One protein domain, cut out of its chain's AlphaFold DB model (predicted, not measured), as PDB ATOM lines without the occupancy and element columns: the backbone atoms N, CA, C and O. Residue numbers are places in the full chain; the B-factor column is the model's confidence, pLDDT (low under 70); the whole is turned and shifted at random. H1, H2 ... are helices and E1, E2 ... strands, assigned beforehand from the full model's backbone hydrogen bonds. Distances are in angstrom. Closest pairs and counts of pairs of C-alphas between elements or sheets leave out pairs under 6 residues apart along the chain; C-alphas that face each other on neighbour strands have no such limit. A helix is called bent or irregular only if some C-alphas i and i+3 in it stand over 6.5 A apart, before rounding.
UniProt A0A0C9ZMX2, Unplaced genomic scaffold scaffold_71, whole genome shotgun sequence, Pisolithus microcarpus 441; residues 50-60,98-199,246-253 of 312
ATOM      1  N   ASN A  50      43.754  17.254  51.929       33.97
ATOM      2  CA  ASN A  50      43.897  18.594  51.360       33.97
ATOM      3  C   ASN A  50      44.801  18.447  50.129       33.97
ATOM      4  O   ASN A  50      46.025  18.401  50.252       33.97
ATOM      5  N   LYS A  51      44.211  18.266  48.942       41.84
ATOM      6  CA  LYS A  51      44.990  18.263  47.701       41.84
ATOM      7  C   LYS A  51      45.347  19.709  47.377       41.84
ATOM      8  O   LYS A  51      44.471  20.518  47.081       41.84
ATOM      9  N   GLN A  52      46.633  20.020  47.464       37.66
ATOM     10  CA  GLN A  52      47.166  21.319  47.090       37.66
ATOM     11  C   GLN A  52      47.211  21.415  45.566       37.66
ATOM     12  O   GLN A  52      47.848  20.595  44.902       37.66
ATOM     13  N   LEU A  53      46.527  22.410  45.008       38.62
ATOM     14  CA  LEU A  53      46.647  22.725  43.593       38.62
ATOM     15  C   LEU A  53      47.874  23.607  43.396       38.62
ATOM     16  O   LEU A  53      47.966  24.695  43.971       38.62
ATOM     17  N   ARG A  54      48.816  23.131  42.578       34.44
ATOM     18  CA  ARG A  54      49.978  23.904  42.141       34.44
ATOM     19  C   ARG A  54      49.678  24.476  40.759       34.44
ATOM     20  O   ARG A  54      49.640  23.726  39.788       34.44
ATOM     21  N   CYS A  55      49.454  25.782  40.687       34.22
ATOM     22  CA  CYS A  55      49.469  26.520  39.432       34.22
ATOM     23  C   CYS A  55      50.804  27.264  39.362       34.22
ATOM     24  O   CYS A  55      51.168  27.982  40.293       34.22
ATOM     25  N   GLU A  56      51.561  27.028  38.300       33.12
ATOM     26  CA  GLU A  56      52.730  27.829  37.953       33.12
ATOM     27  C   GLU A  56      52.342  28.615  36.715       33.12
ATOM     28  O   GLU A  56      51.967  28.030  35.699       33.12
ATOM     29  N   GLN A  57      52.346  29.936  36.840       36.84
ATOM     30  CA  GLN A  57      52.089  30.834  35.733       36.84
ATOM     31  C   GLN A  57      53.267  31.793  35.662       36.84
ATOM     32  O   GLN A  57      53.482  32.582  36.582       36.84
ATOM     33  N   ASP A  58      54.029  31.704  34.576       31.58
ATOM     34  CA  ASP A  58      55.017  32.717  34.236       31.58
ATOM     35  C   ASP A  58      54.249  33.941  33.740       31.58
ATOM     36  O   ASP A  58      53.590  33.909  32.698       31.58
ATOM     37  N   ILE A  59      54.249  34.995  34.547       32.78
ATOM     38  CA  ILE A  59      53.606  36.261  34.213       32.78
ATOM     39  C   ILE A  59      54.719  37.197  33.757       32.78
ATOM     40  O   ILE A  59      55.579  37.564  34.554       32.78
ATOM     41  N   ASP A  60      54.699  37.576  32.480       29.97
ATOM     42  CA  ASP A  60      55.527  38.676  31.988       29.97
ATOM     43  C   ASP A  60      54.900  39.977  32.510       29.97
ATOM     44  O   ASP A  60      53.726  40.267  32.259       29.97
ATOM     45  N   LEU A  98      64.267  38.985  50.984       59.62
ATOM     46  CA  LEU A  98      62.874  38.924  50.495       59.62
ATOM     47  C   LEU A  98      61.925  39.906  51.197       59.62
ATOM     48  O   LEU A  98      61.036  40.452  50.550       59.62
ATOM     49  N   ALA A  99      62.145  40.186  52.485       62.22
ATOM     50  CA  ALA A  99      61.340  41.161  53.223       62.22
ATOM     51  C   ALA A  99      61.554  42.598  52.712       62.22
ATOM     52  O   ALA A  99      60.591  43.346  52.585       62.22
ATOM     53  N   SER A 100      62.789  42.967  52.340       63.19
ATOM     54  CA  SER A 100      63.053  44.283  51.735       63.19
ATOM     55  C   SER A 100      62.517  44.371  50.304       63.19
ATOM     56  O   SER A 100      62.123  45.437  49.844       63.19
ATOM     57  N   ILE A 101      62.450  43.234  49.603       60.66
ATOM     58  CA  ILE A 101      61.928  43.158  48.238       60.66
ATOM     59  C   ILE A 101      60.410  43.328  48.225       60.66
ATOM     60  O   ILE A 101      59.910  44.000  47.335       60.66
ATOM     61  N   GLN A 102      59.677  42.808  49.215       63.59
ATOM     62  CA  GLN A 102      58.238  43.076  49.343       63.59
ATOM     63  C   GLN A 102      57.930  44.558  49.600       63.59
ATOM     64  O   GLN A 102      56.911  45.049  49.125       63.59
ATOM     65  N   GLU A 103      58.806  45.282  50.303       68.12
ATOM     66  CA  GLU A 103      58.666  46.734  50.496       68.12
ATOM     67  C   GLU A 103      59.047  47.548  49.246       68.12
ATOM     68  O   GLU A 103      58.553  48.660  49.056       68.12
ATOM     69  N   LEU A 104      59.938  47.013  48.401       61.84
ATOM     70  CA  LEU A 104      60.453  47.679  47.198       61.84
ATOM     71  C   LEU A 104      59.715  47.299  45.913       61.84
ATOM     72  O   LEU A 104      59.830  48.020  44.918       61.84
ATOM     73  N   ALA A 105      59.005  46.175  45.907       59.69
ATOM     74  CA  ALA A 105      58.161  45.778  44.802       59.69
ATOM     75  C   ALA A 105      56.998  46.778  44.741       59.69
ATOM     76  O   ALA A 105      56.220  46.863  45.696       59.69
ATOM     77  N   PRO A 106      56.868  47.576  43.662       57.53
ATOM     78  CA  PRO A 106      55.658  48.362  43.463       57.53
ATOM     79  C   PRO A 106      54.457  47.423  43.547       57.53
ATOM     80  O   PRO A 106      54.598  46.243  43.228       57.53
ATOM     81  N   ALA A 107      53.309  47.939  44.001       65.00
ATOM     82  CA  ALA A 107      52.074  47.174  44.130       65.00
ATOM     83  C   ALA A 107      51.833  46.384  42.840       65.00
ATOM     84  O   ALA A 107      51.407  46.945  41.832       65.00
ATOM     85  N   PHE A 108      52.207  45.105  42.860       74.81
ATOM     86  CA  PHE A 108      52.145  44.258  41.690       74.81
ATOM     87  C   PHE A 108      50.678  44.167  41.305       74.81
ATOM     88  O   PHE A 108      49.834  43.820  42.140       74.81
ATOM     89  N   THR A 109      50.365  44.532  40.062       83.06
ATOM     90  CA  THR A 109      49.002  44.399  39.563       83.06
ATOM     91  C   THR A 109      48.722  42.913  39.444       83.06
ATOM     92  O   THR A 109      49.190  42.241  38.526       83.06
ATOM     93  N   ARG A 110      47.988  42.391  40.421       89.00
ATOM     94  CA  ARG A 110      47.584  40.996  40.445       89.00
ATOM     95  C   ARG A 110      46.794  40.675  39.163       89.00
ATOM     96  O   ARG A 110      45.953  41.481  38.766       89.00
ATOM     97  N   PRO A 111      47.021  39.516  38.515       90.62
ATOM     98  CA  PRO A 111      46.205  39.121  37.376       90.62
ATOM     99  C   PRO A 111      44.727  39.034  37.759       90.62
ATOM    100  O   PRO A 111      44.383  38.538  38.838       90.62
ATOM    101  N   GLN A 112      43.855  39.448  36.837       89.38
ATOM    102  CA  GLN A 112      42.408  39.499  37.053       89.38
ATOM    103  C   GLN A 112      41.830  38.151  37.513       89.38
ATOM    104  O   GLN A 112      40.937  38.122  38.358       89.38
ATOM    105  N   ASP A 113      42.350  37.032  37.006       90.12
ATOM    106  CA  ASP A 113      41.876  35.696  37.382       90.12
ATOM    107  C   ASP A 113      42.189  35.358  38.843       90.12
ATOM    108  O   ASP A 113      41.360  34.772  39.540       90.12
ATOM    109  N   ILE A 114      43.343  35.793  39.353       94.56
ATOM    110  CA  ILE A 114      43.693  35.610  40.762       94.56
ATOM    111  C   ILE A 114      42.816  36.521  41.632       94.56
ATOM    112  O   ILE A 114      42.300  36.073  42.657       94.56
ATOM    113  N   ASP A 115      42.564  37.766  41.211       93.31
ATOM    114  CA  ASP A 115      41.605  38.651  41.891       93.31
ATOM    115  C   ASP A 115      40.188  38.064  41.924       93.31
ATOM    116  O   ASP A 115      39.505  38.144  42.951       93.31
ATOM    117  N   ASN A 116      39.763  37.393  40.852       92.12
ATOM    118  CA  ASN A 116      38.492  36.676  40.818       92.12
ATOM    119  C   ASN A 116      38.459  35.542  41.853       92.12
ATOM    120  O   ASN A 116      37.439  35.370  42.522       92.12
ATOM    121  N   LEU A 117      39.565  34.817  42.058       94.88
ATOM    122  CA  LEU A 117      39.666  33.782  43.096       94.88
ATOM    123  C   LEU A 117      39.641  34.372  44.518       94.88
ATOM    124  O   LEU A 117      38.978  33.813  45.396       94.88
ATOM    125  N   PHE A 118      40.279  35.524  44.755       94.62
ATOM    126  CA  PHE A 118      40.141  36.261  46.022       94.62
ATOM    127  C   PHE A 118      38.697  36.731  46.252       94.62
ATOM    128  O   PHE A 118      38.159  36.607  47.361       94.62
ATOM    129  N   GLY A 119      38.042  37.234  45.204       92.94
ATOM    130  CA  GLY A 119      36.629  37.605  45.220       92.94
ATOM    131  C   GLY A 119      35.720  36.412  45.524       92.94
ATOM    132  O   GLY A 119      34.824  36.518  46.362       92.94
ATOM    133  N   ALA A 120      35.987  35.263  44.904       92.88
ATOM    134  CA  ALA A 120      35.247  34.030  45.135       92.88
ATOM    135  C   ALA A 120      35.407  33.546  46.582       92.88
ATOM    136  O   ALA A 120      34.411  33.285  47.255       92.88
ATOM    137  N   ARG A 121      36.640  33.531  47.103       94.81
ATOM    138  CA  ARG A 121      36.934  33.183  48.501       94.81
ATOM    139  C   ARG A 121      36.221  34.100  49.493       94.81
ATOM    140  O   ARG A 121      35.535  33.617  50.386       94.81
ATOM    141  N   SER A 122      36.371  35.416  49.341       93.94
ATOM    142  CA  SER A 122      35.804  36.405  50.276       93.94
ATOM    143  C   SER A 122      34.274  36.400  50.314       93.94
ATOM    144  O   SER A 122      33.686  36.728  51.341       93.94
ATOM    145  N   ARG A 123      33.629  36.009  49.210       91.19
ATOM    146  CA  ARG A 123      32.167  35.945  49.083       91.19
ATOM    147  C   ARG A 123      31.603  34.530  49.202       91.19
ATOM    148  O   ARG A 123      30.413  34.360  48.962       91.19
ATOM    149  N   TYR A 124      32.432  33.534  49.528       86.94
ATOM    150  CA  TYR A 124      32.046  32.118  49.538       86.94
ATOM    151  C   TYR A 124      31.325  31.684  48.248       86.94
ATOM    152  O   TYR A 124      30.334  30.960  48.278       86.94
ATOM    153  N   ILE A 125      31.813  32.142  47.093       88.56
ATOM    154  CA  ILE A 125      31.301  31.731  45.783       88.56
ATOM    155  C   ILE A 125      32.079  30.481  45.352       88.56
ATOM    156  O   ILE A 125      33.312  30.528  45.312       88.56
ATOM    157  N   PRO A 126      31.404  29.365  45.030       88.69
ATOM    158  CA  PRO A 126      32.088  28.170  44.563       88.69
ATOM    159  C   PRO A 126      32.634  28.368  43.143       88.69
ATOM    160  O   PRO A 126      32.027  29.041  42.309       88.69
ATOM    161  N   VAL A 127      33.764  27.729  42.858       90.38
ATOM    162  CA  VAL A 127      34.398  27.675  41.539       90.38
ATOM    163  C   VAL A 127      34.205  26.294  40.925       90.38
ATOM    164  O   VAL A 127      34.247  25.285  41.634       90.38
ATOM    165  N   LEU A 128      33.987  26.234  39.609       89.25
ATOM    166  CA  LEU A 128      33.928  24.967  38.884       89.25
ATOM    167  C   LEU A 128      35.339  24.550  38.467       89.25
ATOM    168  O   LEU A 128      36.027  25.296  37.772       89.25
ATOM    169  N   VAL A 129      35.757  23.350  38.865       88.81
ATOM    170  CA  VAL A 129      37.101  22.842  38.572       88.81
ATOM    171  C   VAL A 129      37.051  21.840  37.429       88.81
ATOM    172  O   VAL A 129      36.252  20.901  37.431       88.81
ATOM    173  N   TRP A 130      37.956  22.024  36.474       89.38
ATOM    174  CA  TRP A 130      38.216  21.094  35.382       89.38
ATOM    175  C   TRP A 130      39.655  20.605  35.490       89.38
ATOM    176  O   TRP A 130      40.553  21.384  35.806       89.38
ATOM    177  N   ALA A 131      39.877  19.323  35.230       87.00
ATOM    178  CA  ALA A 131      41.205  18.732  35.201       87.00
ATOM    179  C   ALA A 131      41.448  18.080  33.845       87.00
ATOM    180  O   ALA A 131      40.581  17.379  33.329       87.00
ATOM    181  N   HIS A 132      42.630  18.313  33.277       89.75
ATOM    182  CA  HIS A 132      43.084  17.572  32.106       89.75
ATOM    183  C   HIS A 132      43.232  16.083  32.453       89.75
ATOM    184  O   HIS A 132      43.548  15.753  33.597       89.75
ATOM    185  N   GLN A 133      43.042  15.188  31.486       85.94
ATOM    186  CA  GLN A 133      43.161  13.739  31.691       85.94
ATOM    187  C   GLN A 133      44.531  13.309  32.238       85.94
ATOM    188  O   GLN A 133      44.607  12.410  33.068       85.94
ATOM    189  N   ASP A 134      45.594  14.009  31.835       88.88
ATOM    190  CA  ASP A 134      46.968  13.747  32.290       88.88
ATOM    191  C   ASP A 134      47.291  14.415  33.635       88.88
ATOM    192  O   ASP A 134      48.396  14.282  34.162       88.88
ATOM    193  N   ASN A 135      46.350  15.176  34.197       88.25
ATOM    194  CA  ASN A 135      46.566  15.846  35.465       88.25
ATOM    195  C   ASN A 135      46.390  14.840  36.621       88.25
ATOM    196  O   ASN A 135      45.341  14.201  36.706       88.25
ATOM    197  N   PRO A 136      47.336  14.741  37.575       88.31
ATOM    198  CA  PRO A 136      47.245  13.815  38.714       88.31
ATOM    199  C   PRO A 136      46.047  14.077  39.644       88.31
ATOM    200  O   PRO A 136      45.707  13.255  40.498       88.31
ATOM    201  N   LEU A 137      45.406  15.236  39.515       80.56
ATOM    202  CA  LEU A 137      44.186  15.575  40.234       80.56
ATOM    203  C   LEU A 137      42.951  14.915  39.635       80.56
ATOM    204  O   LEU A 137      41.948  14.814  40.340       80.56
ATOM    205  N   CYS A 138      43.018  14.487  38.373       84.69
ATOM    206  CA  CYS A 138      41.936  13.811  37.685       84.69
ATOM    207  C   CYS A 138      41.746  12.421  38.320       84.69
ATOM    208  O   CYS A 138      42.602  11.550  38.168       84.69
ATOM    209  N   PRO A 139      40.664  12.196  39.090       78.12
ATOM    210  CA  PRO A 139      40.499  10.958  39.852       78.12
ATOM    211  C   PRO A 139      40.126   9.771  38.959       78.12
ATOM    212  O   PRO A 139      40.220   8.623  39.386       78.12
ATOM    213  N   VAL A 140      39.662  10.052  37.741       79.00
ATOM    214  CA  VAL A 140      39.205   9.073  36.762       79.00
ATOM    215  C   VAL A 140      39.840   9.444  35.437       79.00
ATOM    216  O   VAL A 140      39.729  10.589  35.014       79.00
ATOM    217  N   ILE A 141      40.479   8.479  34.781       81.00
ATOM    218  CA  ILE A 141      40.989   8.665  33.424       81.00
ATOM    219  C   ILE A 141      39.761   8.721  32.504       81.00
ATOM    220  O   ILE A 141      39.040   7.719  32.421       81.00
ATOM    221  N   PRO A 142      39.454   9.870  31.876       77.62
ATOM    222  CA  PRO A 142      38.344   9.941  30.940       77.62
ATOM    223  C   PRO A 142      38.632   9.076  29.700       77.62
ATOM    224  O   PRO A 142      39.762   8.647  29.467       77.62
ATOM    225  N   SER A 143      37.597   8.795  28.902       79.38
ATOM    226  CA  SER A 143      37.784   8.174  27.581       79.38
ATOM    227  C   SER A 143      38.776   9.019  26.764       79.38
ATOM    228  O   SER A 143      38.714  10.245  26.872       79.38
ATOM    229  N   PRO A 144      39.668   8.424  25.947       81.62
ATOM    230  CA  PRO A 144      40.705   9.160  25.210       81.62
ATOM    231  C   PRO A 144      40.162  10.220  24.236       81.62
ATOM    232  O   PRO A 144      40.921  11.049  23.741       81.62
ATOM    233  N   GLU A 145      38.859  10.205  23.953       83.31
ATOM    234  CA  GLU A 145      38.165  11.242  23.185       83.31
ATOM    235  C   GLU A 145      37.913  12.544  23.974       83.31
ATOM    236  O   GLU A 145      37.597  13.572  23.375       83.31
ATOM    237  N   TYR A 146      38.093  12.541  25.302       78.00
ATOM    238  CA  TYR A 146      37.907  13.707  26.165       78.00
ATOM    239  C   TYR A 146      39.221  14.133  26.825       78.00
ATOM    240  O   TYR A 146      39.780  13.426  27.654       78.00
ATOM    241  N   ALA A 147      39.662  15.359  26.547       83.25
ATOM    242  CA  ALA A 147      40.871  15.911  27.162       83.25
ATOM    243  C   ALA A 147      40.670  16.362  28.623       83.25
ATOM    244  O   ALA A 147      41.642  16.469  29.367       83.25
ATOM    245  N   TYR A 148      39.431  16.633  29.055       83.06
ATOM    246  CA  TYR A 148      39.139  17.216  30.368       83.06
ATOM    247  C   TYR A 148      37.985  16.512  31.085       83.06
ATOM    248  O   TYR A 148      36.967  16.183  30.476       83.06
ATOM    249  N   ALA A 149      38.109  16.380  32.405       80.94
ATOM    250  CA  ALA A 149      37.040  15.971  33.304       80.94
ATOM    251  C   ALA A 149      36.602  17.147  34.189       80.94
ATOM    252  O   ALA A 149      37.428  17.862  34.760       80.94
ATOM    253  N   CYS A 150      35.290  17.337  34.333       85.81
ATOM    254  CA  CYS A 150      34.734  18.272  35.307       85.81
ATOM    255  C   CYS A 150      34.732  17.613  36.692       85.81
ATOM    256  O   CYS A 150      34.086  16.584  36.888       85.81
ATOM    257  N   LEU A 151      35.450  18.200  37.651       83.44
ATOM    258  CA  LEU A 151      35.568  17.667  39.014       83.44
ATOM    259  C   LEU A 151      34.424  18.123  39.935       83.44
ATOM    260  O   LEU A 151      34.238  17.560  41.016       83.44
ATOM    261  N   GLY A 152      33.654  19.127  39.509       84.94
ATOM    262  CA  GLY A 152      32.545  19.714  40.259       84.94
ATOM    263  C   GLY A 152      32.888  21.062  40.892       84.94
ATOM    264  O   GLY A 152      33.839  21.735  40.488       84.94
ATOM    265  N   TYR A 153      32.065  21.468  41.860       85.50
ATOM    266  CA  TYR A 153      32.161  22.755  42.545       85.50
ATOM    267  C   TYR A 153      33.042  22.673  43.794       85.50
ATOM    268  O   TYR A 153      32.976  21.709  44.562       85.50
ATOM    269  N   PHE A 154      33.851  23.708  44.010       90.56
ATOM    270  CA  PHE A 154      34.771  23.814  45.139       90.56
ATOM    271  C   PHE A 154      34.768  25.228  45.715       90.56
ATOM    272  O   PHE A 154      34.691  26.206  44.979       90.56
ATOM    273  N   PHE A 155      34.912  25.357  47.028       91.44
ATOM    274  CA  PHE A 155      35.218  26.627  47.675       91.44
ATOM    275  C   PHE A 155      36.728  26.834  47.740       91.44
ATOM    276  O   PHE A 155      37.486  25.914  48.055       91.44
ATOM    277  N   VAL A 156      37.172  28.063  47.497       95.44
ATOM    278  CA  VAL A 156      38.576  28.438  47.679       95.44
ATOM    279  C   VAL A 156      38.837  28.624  49.176       95.44
ATOM    280  O   VAL A 156      38.450  29.632  49.760       95.44
ATOM    281  N   ALA A 157      39.474  27.644  49.816       94.19
ATOM    282  CA  ALA A 157      39.722  27.646  51.257       94.19
ATOM    283  C   ALA A 157      40.863  28.605  51.636       94.19
ATOM    284  O   ALA A 157      40.718  29.457  52.521       94.19
ATOM    285  N   SER A 158      41.988  28.518  50.923       96.00
ATOM    286  CA  SER A 158      43.110  29.446  51.073       96.00
ATOM    287  C   SER A 158      43.773  29.757  49.736       96.00
ATOM    288  O   SER A 158      43.679  28.984  48.782       96.00
ATOM    289  N   ILE A 159      44.419  30.922  49.698       95.75
ATOM    290  CA  ILE A 159      45.263  31.400  48.606       95.75
ATOM    291  C   ILE A 159      46.571  31.842  49.255       95.75
ATOM    292  O   ILE A 159      46.542  32.671  50.167       95.75
ATOM    293  N   GLU A 160      47.677  31.254  48.825       95.38
ATOM    294  CA  GLU A 160      49.035  31.560  49.268       95.38
ATOM    295  C   GLU A 160      49.829  32.098  48.077       95.38
ATOM    296  O   GLU A 160      49.693  31.599  46.960       95.38
ATOM    297  N   GLU A 161      50.635  33.123  48.324       92.69
ATOM    298  CA  GLU A 161      51.467  33.799  47.331       92.69
ATOM    299  C   GLU A 161      52.934  33.612  47.718       92.69
ATOM    300  O   GLU A 161      53.326  33.977  48.829       92.69
ATOM    301  N   ASP A 162      53.738  33.065  46.809       90.62
ATOM    302  CA  ASP A 162      55.181  32.922  46.979       90.62
ATOM    303  C   ASP A 162      55.919  33.590  45.818       90.62
ATOM    304  O   ASP A 162      55.796  33.183  44.665       90.62
ATOM    305  N   VAL A 163      56.747  34.589  46.115       88.81
ATOM    306  CA  VAL A 163      57.657  35.175  45.123       88.81
ATOM    307  C   VAL A 163      58.860  34.244  44.970       88.81
ATOM    308  O   VAL A 163      59.634  34.076  45.917       88.81
ATOM    309  N   LEU A 164      59.002  33.619  43.800       88.31
ATOM    310  CA  LEU A 164      60.059  32.640  43.534       88.31
ATOM    311  C   LEU A 164      61.369  33.326  43.160       88.31
ATOM    312  O   LEU A 164      62.406  33.093  43.780       88.31
ATOM    313  N   GLU A 165      61.308  34.194  42.154       88.56
ATOM    314  CA  GLU A 165      62.473  34.861  41.585       88.56
ATOM    315  C   GLU A 165      62.137  36.304  41.239       88.56
ATOM    316  O   GLU A 165      61.000  36.634  40.911       88.56
ATOM    317  N   TRP A 166      63.141  37.172  41.306       85.69
ATOM    318  CA  TRP A 166      63.038  38.542  40.830       85.69
ATOM    319  C   TRP A 166      64.394  39.003  40.296       85.69
ATOM    320  O   TRP A 166      65.460  38.648  40.816       85.69
ATOM    321  N   VAL A 167      64.347  39.808  39.246       88.69
ATOM    322  CA  VAL A 167      65.492  40.396  38.569       88.69
ATOM    323  C   VAL A 167      65.158  41.857  38.306       88.69
ATOM    324  O   VAL A 167      64.130  42.176  37.713       88.69
ATOM    325  N   ARG A 168      66.031  42.759  38.757       88.50
ATOM    326  CA  ARG A 168      65.986  44.156  38.331       88.50
ATOM    327  C   ARG A 168      66.775  44.289  37.034       88.50
ATOM    328  O   ARG A 168      67.963  43.970  37.021       88.50
ATOM    329  N   ASP A 169      66.130  44.769  35.981       87.00
ATOM    330  CA  ASP A 169      66.797  45.121  34.735       87.00
ATOM    331  C   ASP A 169      67.702  46.346  34.983       87.00
ATOM    332  O   ASP A 169      67.214  47.401  35.408       87.00
ATOM    333  N   PRO A 170      69.027  46.232  34.776       89.25
ATOM    334  CA  PRO A 170      69.954  47.329  35.028       89.25
ATOM    335  C   PRO A 170      69.796  48.497  34.044       89.25
ATOM    336  O   PRO A 170      70.223  49.603  34.367       89.25
ATOM    337  N   GLY A 171      69.222  48.272  32.858       93.75
ATOM    338  CA  GLY A 171      69.039  49.294  31.828       93.75
ATOM    339  C   GLY A 171      67.759  50.109  31.999       93.75
ATOM    340  O   GLY A 171      67.761  51.308  31.730       93.75
ATOM    341  N   THR A 172      66.676  49.485  32.464       91.12
ATOM    342  CA  THR A 172      65.354  50.132  32.585       91.12
ATOM    343  C   THR A 172      64.936  50.399  34.032       91.12
ATOM    344  O   THR A 172      63.954  51.098  34.271       91.12
ATOM    345  N   SER A 173      65.667  49.851  35.011       86.81
ATOM    346  CA  SER A 173      65.246  49.763  36.418       86.81
ATOM    347  C   SER A 173      63.917  49.022  36.631       86.81
ATOM    348  O   SER A 173      63.374  49.063  37.740       86.81
ATOM    349  N   GLU A 174      63.404  48.318  35.616       86.06
ATOM    350  CA  GLU A 174      62.207  47.488  35.743       86.06
ATOM    351  C   GLU A 174      62.486  46.288  36.646       86.06
ATOM    352  O   GLU A 174      63.557  45.682  36.614       86.06
ATOM    353  N   LEU A 175      61.501  45.930  37.465       83.88
ATOM    354  CA  LEU A 175      61.519  44.710  38.259       83.88
ATOM    355  C   LEU A 175      60.697  43.654  37.524       83.88
ATOM    356  O   LEU A 175      59.499  43.834  37.330       83.88
ATOM    357  N   ARG A 176      61.340  42.552  37.145       86.38
ATOM    358  CA  ARG A 176      60.683  41.356  36.608       86.38
ATOM    359  C   ARG A 176      60.799  40.238  37.624       86.38
ATOM    360  O   ARG A 176      61.779  40.186  38.363       86.38
ATOM    361  N   GLY A 177      59.831  39.343  37.682       88.06
ATOM    362  CA  GLY A 177      59.886  38.231  38.616       88.06
ATOM    363  C   GLY A 177      58.795  37.210  38.379       88.06
ATOM    364  O   GLY A 177      57.842  37.466  37.650       88.06
ATOM    365  N   THR A 178      58.948  36.064  39.028       89.44
ATOM    366  CA  THR A 178      57.997  34.959  38.962       89.44
ATOM    367  C   THR A 178      57.316  34.818  40.312       89.44
ATOM    368  O   THR A 178      57.975  34.685  41.348       89.44
ATOM    369  N   VAL A 179      55.985  34.833  40.297       89.25
ATOM    370  CA  VAL A 179      55.144  34.647  41.481       89.25
ATOM    371  C   VAL A 179      54.369  33.346  41.333       89.25
ATOM    372  O   VAL A 179      53.691  33.121  40.333       89.25
ATOM    373  N   GLN A 180      54.450  32.493  42.345       93.19
ATOM    374  CA  GLN A 180      53.688  31.263  42.439       93.19
ATOM    375  C   GLN A 180      52.474  31.459  43.346       93.19
ATOM    376  O   GLN A 180      52.599  31.879  44.493       93.19
ATOM    377  N   TRP A 181      51.298  31.076  42.848       94.38
ATOM    378  CA  TRP A 181      50.059  31.088  43.618       94.38
ATOM    379  C   TRP A 181      49.632  29.657  43.941       94.38
ATOM    380  O   TRP A 181      49.459  28.820  43.049       94.38
ATOM    381  N   ARG A 182      49.465  29.356  45.231       94.94
ATOM    382  CA  ARG A 182      49.020  28.045  45.721       94.94
ATOM    383  C   ARG A 182      47.621  28.168  46.303       94.94
ATOM    384  O   ARG A 182      47.358  29.026  47.140       94.94
ATOM    385  N   PHE A 183      46.725  27.282  45.880       94.81
ATOM    386  CA  PHE A 183      45.329  27.301  46.308       94.81
ATOM    387  C   PHE A 183      44.973  25.984  46.984       94.81
ATOM    388  O   PHE A 183      45.308  24.905  46.487       94.81
ATOM    389  N   ASN A 184      44.239  26.082  48.088       94.69
ATOM    390  CA  ASN A 184      43.580  24.933  48.691       94.69
ATOM    391  C   ASN A 184      42.091  25.017  48.391       94.69
ATOM    392  O   ASN A 184      41.450  26.033  48.673       94.69
ATOM    393  N   LEU A 185      41.550  23.949  47.817       93.81
ATOM    394  CA  LEU A 185      40.139  23.853  47.476       93.81
ATOM    395  C   LEU A 185      39.430  22.901  48.435       93.81
ATOM    396  O   LEU A 185      39.842  21.755  48.601       93.81
ATOM    397  N   GLY A 186      38.350  23.378  49.044       89.31
ATOM    398  CA  GLY A 186      37.398  22.543  49.767       89.31
ATOM    399  C   GLY A 186      36.285  22.118  48.821       89.31
ATOM    400  O   GLY A 186      35.748  22.951  48.096       89.31
ATOM    401  N   TRP A 187      35.933  20.837  48.798       85.94
ATOM    402  CA  TRP A 187      34.793  20.381  48.003       85.94
ATOM    403  C   TRP A 187      33.506  21.074  48.473       85.94
ATOM    404  O   TRP A 187      33.289  21.210  49.676       85.94
ATOM    405  N   ALA A 188      32.676  21.531  47.530       82.56
ATOM    406  CA  ALA A 188      31.364  22.088  47.831       82.56
ATOM    407  C   ALA A 188      30.319  20.953  47.790       82.56
ATOM    408  O   ALA A 188      29.963  20.488  46.699       82.56
ATOM    409  N   PRO A 189      29.852  20.456  48.951       69.38
ATOM    410  CA  PRO A 189      28.868  19.384  48.999       69.38
ATOM    411  C   PRO A 189      27.527  19.840  48.424       69.38
ATOM    412  O   PRO A 189      27.121  20.986  48.593       69.38
ATOM    413  N   GLY A 190      26.819  18.915  47.772       62.03
ATOM    414  CA  GLY A 190      25.463  19.163  47.277       62.03
ATOM    415  C   GLY A 190      25.376  19.903  45.942       62.03
ATOM    416  O   GLY A 190      24.313  20.419  45.628       62.03
ATOM    417  N   GLY A 191      26.453  19.950  45.151       62.25
ATOM    418  CA  GLY A 191      26.379  20.345  43.741       62.25
ATOM    419  C   GLY A 191      25.710  21.704  43.503       62.25
ATOM    420  O   GLY A 191      25.900  22.646  44.268       62.25
ATOM    421  N   GLU A 192      24.934  21.812  42.424       54.16
ATOM    422  CA  GLU A 192      24.132  23.016  42.158       54.16
ATOM    423  C   GLU A 192      22.865  23.057  43.018       54.16
ATOM    424  O   GLU A 192      22.352  24.140  43.276       54.16
ATOM    425  N   GLU A 193      22.355  21.919  43.494       52.91
ATOM    426  CA  GLU A 193      21.121  21.874  44.283       52.91
ATOM    427  C   GLU A 193      21.239  22.650  45.605       52.91
ATOM    428  O   GLU A 193      20.353  23.439  45.933       52.91
ATOM    429  N   PHE A 194      22.384  22.560  46.286       51.78
ATOM    430  CA  PHE A 194      22.653  23.341  47.499       51.78
ATOM    431  C   PHE A 194      22.752  24.851  47.229       51.78
ATOM    432  O   PHE A 194      22.524  25.672  48.112       51.78
ATOM    433  N   LEU A 195      23.074  25.227  45.990       52.72
ATOM    434  CA  LEU A 195      23.153  26.615  45.542       52.72
ATOM    435  C   LEU A 195      21.786  27.179  45.118       52.72
ATOM    436  O   LEU A 195      21.643  28.395  44.970       52.72
ATOM    437  N   LEU A 196      20.796  26.309  44.889       58.59
ATOM    438  CA  LEU A 196      19.477  26.658  44.356       58.59
ATOM    439  C   LEU A 196      18.347  26.542  45.386       58.59
ATOM    440  O   LEU A 196      17.345  27.246  45.243       58.59
ATOM    441  N   ASP A 197      18.501  25.706  46.416       54.41
ATOM    442  CA  ASP A 197      17.452  25.423  47.413       54.41
ATOM    443  C   ASP A 197      17.091  26.617  48.322       54.41
ATOM    444  O   ASP A 197      16.087  26.587  49.037       54.41
ATOM    445  N   ASP A 198      17.832  27.719  48.235       51.00
ATOM    446  CA  ASP A 198      17.695  28.871  49.131       51.00
ATOM    447  C   ASP A 198      16.553  29.849  48.759       51.00
ATOM    448  O   ASP A 198      16.280  30.799  49.491       51.00
ATOM    449  N   HIS A 199      15.847  29.633  47.634       47.28
ATOM    450  CA  HIS A 199      14.803  30.567  47.141       47.28
ATOM    451  C   HIS A 199      13.373  30.030  47.136       47.28
ATOM    452  O   HIS A 199      12.440  30.804  46.930       47.28
ATOM    453  N   PHE A 246      21.737  33.277  48.745       41.31
ATOM    454  CA  PHE A 246      22.435  33.129  47.452       41.31
ATOM    455  C   PHE A 246      21.543  33.501  46.261       41.31
ATOM    456  O   PHE A 246      21.114  32.645  45.491       41.31
ATOM    457  N   GLN A 247      21.199  34.781  46.078       37.28
ATOM    458  CA  GLN A 247      20.406  35.189  44.908       37.28
ATOM    459  C   GLN A 247      21.183  34.986  43.591       37.28
ATOM    460  O   GLN A 247      22.099  35.735  43.255       37.28
ATOM    461  N   ASN A 248      20.724  33.994  42.819       42.84
ATOM    462  CA  ASN A 248      20.863  33.859  41.365       42.84
ATOM    463  C   ASN A 248      22.282  33.601  40.812       42.84
ATOM    464  O   ASN A 248      22.765  34.301  39.918       42.84
ATOM    465  N   LEU A 249      22.933  32.532  41.280       42.69
ATOM    466  CA  LEU A 249      24.215  32.055  40.730       42.69
ATOM    467  C   LEU A 249      24.159  31.759  39.220       42.69
ATOM    468  O   LEU A 249      25.138  31.992  38.517       42.69
ATOM    469  N   ARG A 250      22.987  31.379  38.692       38.16
ATOM    470  CA  ARG A 250      22.747  31.167  37.254       38.16
ATOM    471  C   ARG A 250      23.055  32.396  36.387       38.16
ATOM    472  O   ARG A 250      23.478  32.234  35.250       38.16
ATOM    473  N   LEU A 251      22.849  33.608  36.906       37.00
ATOM    474  CA  LEU A 251      23.143  34.861  36.191       37.00
ATOM    475  C   LEU A 251      24.597  35.323  36.364       37.00
ATOM    476  O   LEU A 251      25.024  36.256  35.693       37.00
ATOM    477  N   ARG A 252      25.344  34.701  37.282       38.66
ATOM    478  CA  ARG A 252      26.732  35.057  37.621       38.66
ATOM    479  C   ARG A 252      27.744  34.000  37.190       38.66
ATOM    480  O   ARG A 252      28.940  34.194  37.378       38.66
ATOM    481  N   TYR A 253      27.269  32.895  36.622       42.09
ATOM    482  CA  TYR A 253      28.103  31.826  36.112       42.09
ATOM    483  C   TYR A 253      28.797  32.280  34.822       42.09
ATOM    484  O   TYR A 253      28.233  32.216  33.730       42.09
TER     485      TYR A 253
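Overview. This is residues 50 to 60, 98 to 199 and 246 to 253 of the 312 residues of an uncharacterized protein of Pisolithus microcarpus 441 (UniProt A0A0C9ZMX2). A long, twisted hairpin of E3 and E4 makes the long axis; E3 bends sharply, and its first part forms a second hairpin with E2 that turns away and has a long loop, residues 133 to 147, at its tip. Short E1 lies along the other side of E4, H2 packs on E3, H1 only grazes the sheet, and H3 lies beyond the end of E4, off the sheet. The printed part has 121 residues, with three named helices and four named strands in the order E1 H1 H2 E2 E3 E4 H3. The sheet, E1 E4 E3 E2, is antiparallel throughout, and the class is mixed, helices and strands. The whole is loose, with a radius of gyration of the C-alphas of 18.2 A and spans of 56 by 39 by 26 A.

Along the chain. E1, residues 52 to 55, begins at C-alpha 52 (47.166, 21.319, 47.090) and is 9.5 A long. H1, residues 98 to 104, is 9.7 A long, and H2, residues 112 to 122, is 15.1 A. E2 is residues 127 to 132, 16.3 A. E3, residues 148 to 168, is 38.9 A from first to last C-alpha and bends by 117 degrees at residue 152, where the C-alpha is at (32.545, 19.714, 40.259). E4, residues 175 to 187, is 37.4 A. H3, residues 193 to 199, is 11.1 A and ends at C-alpha 199 (14.803, 30.567, 47.141); it is irregular, but only just, with C-alphas 195 and 198 6.9 A apart.

Arrangement. The sheet is strongly twisted, and E2, E3 and E4 form a meander, each strand the antiparallel neighbour of the one before. The pairing of E3 is staggered: its residues 148 to 154 pair with E2 and 154 to 168 with E4. In the hairpin E2 and E3, N 129 and O 152 are 3.0 A apart; in the hairpin E3 and E4, N 160 and O 182 are 2.8 A apart, each within hydrogen-bond range. Edge strand E1 is antiparallel to E4 at 145 degrees, with N 53 and O 183 at 3.1 A, also within range. H2 is on the sheet at a height of 8.0 A, over E3; it is only just slantwise to the strands, at 59 degrees to E3 on the local plane. The closest C-alphas of H2 and E3 are those of Arg 121 and Val 156, 5.1 A apart. H1 only grazes the sheet, with residues 98 to 104, and H3 is not on it. H1 and H2 have each O i to N i+4 pair within hydrogen-bond range; H3 has 1 of 3, and 1 of 4 O i to N i+3 pairs.

Size, cuts and confidence. The two C-alphas farthest apart are those of Gly 171 and His 199, at 59.4 A, and residues 169 to 174 stand free. Residues 61 to 97 and 200 to 245 are not printed; the C-alphas across these cuts are 19.9 A and 8.1 A apart. The link E2 to E3 is long. Mean pLDDT of the printed part is 75.2, with residues 50 to 60, 98 to 107, 189 to 199 and 246 to 253 under 70.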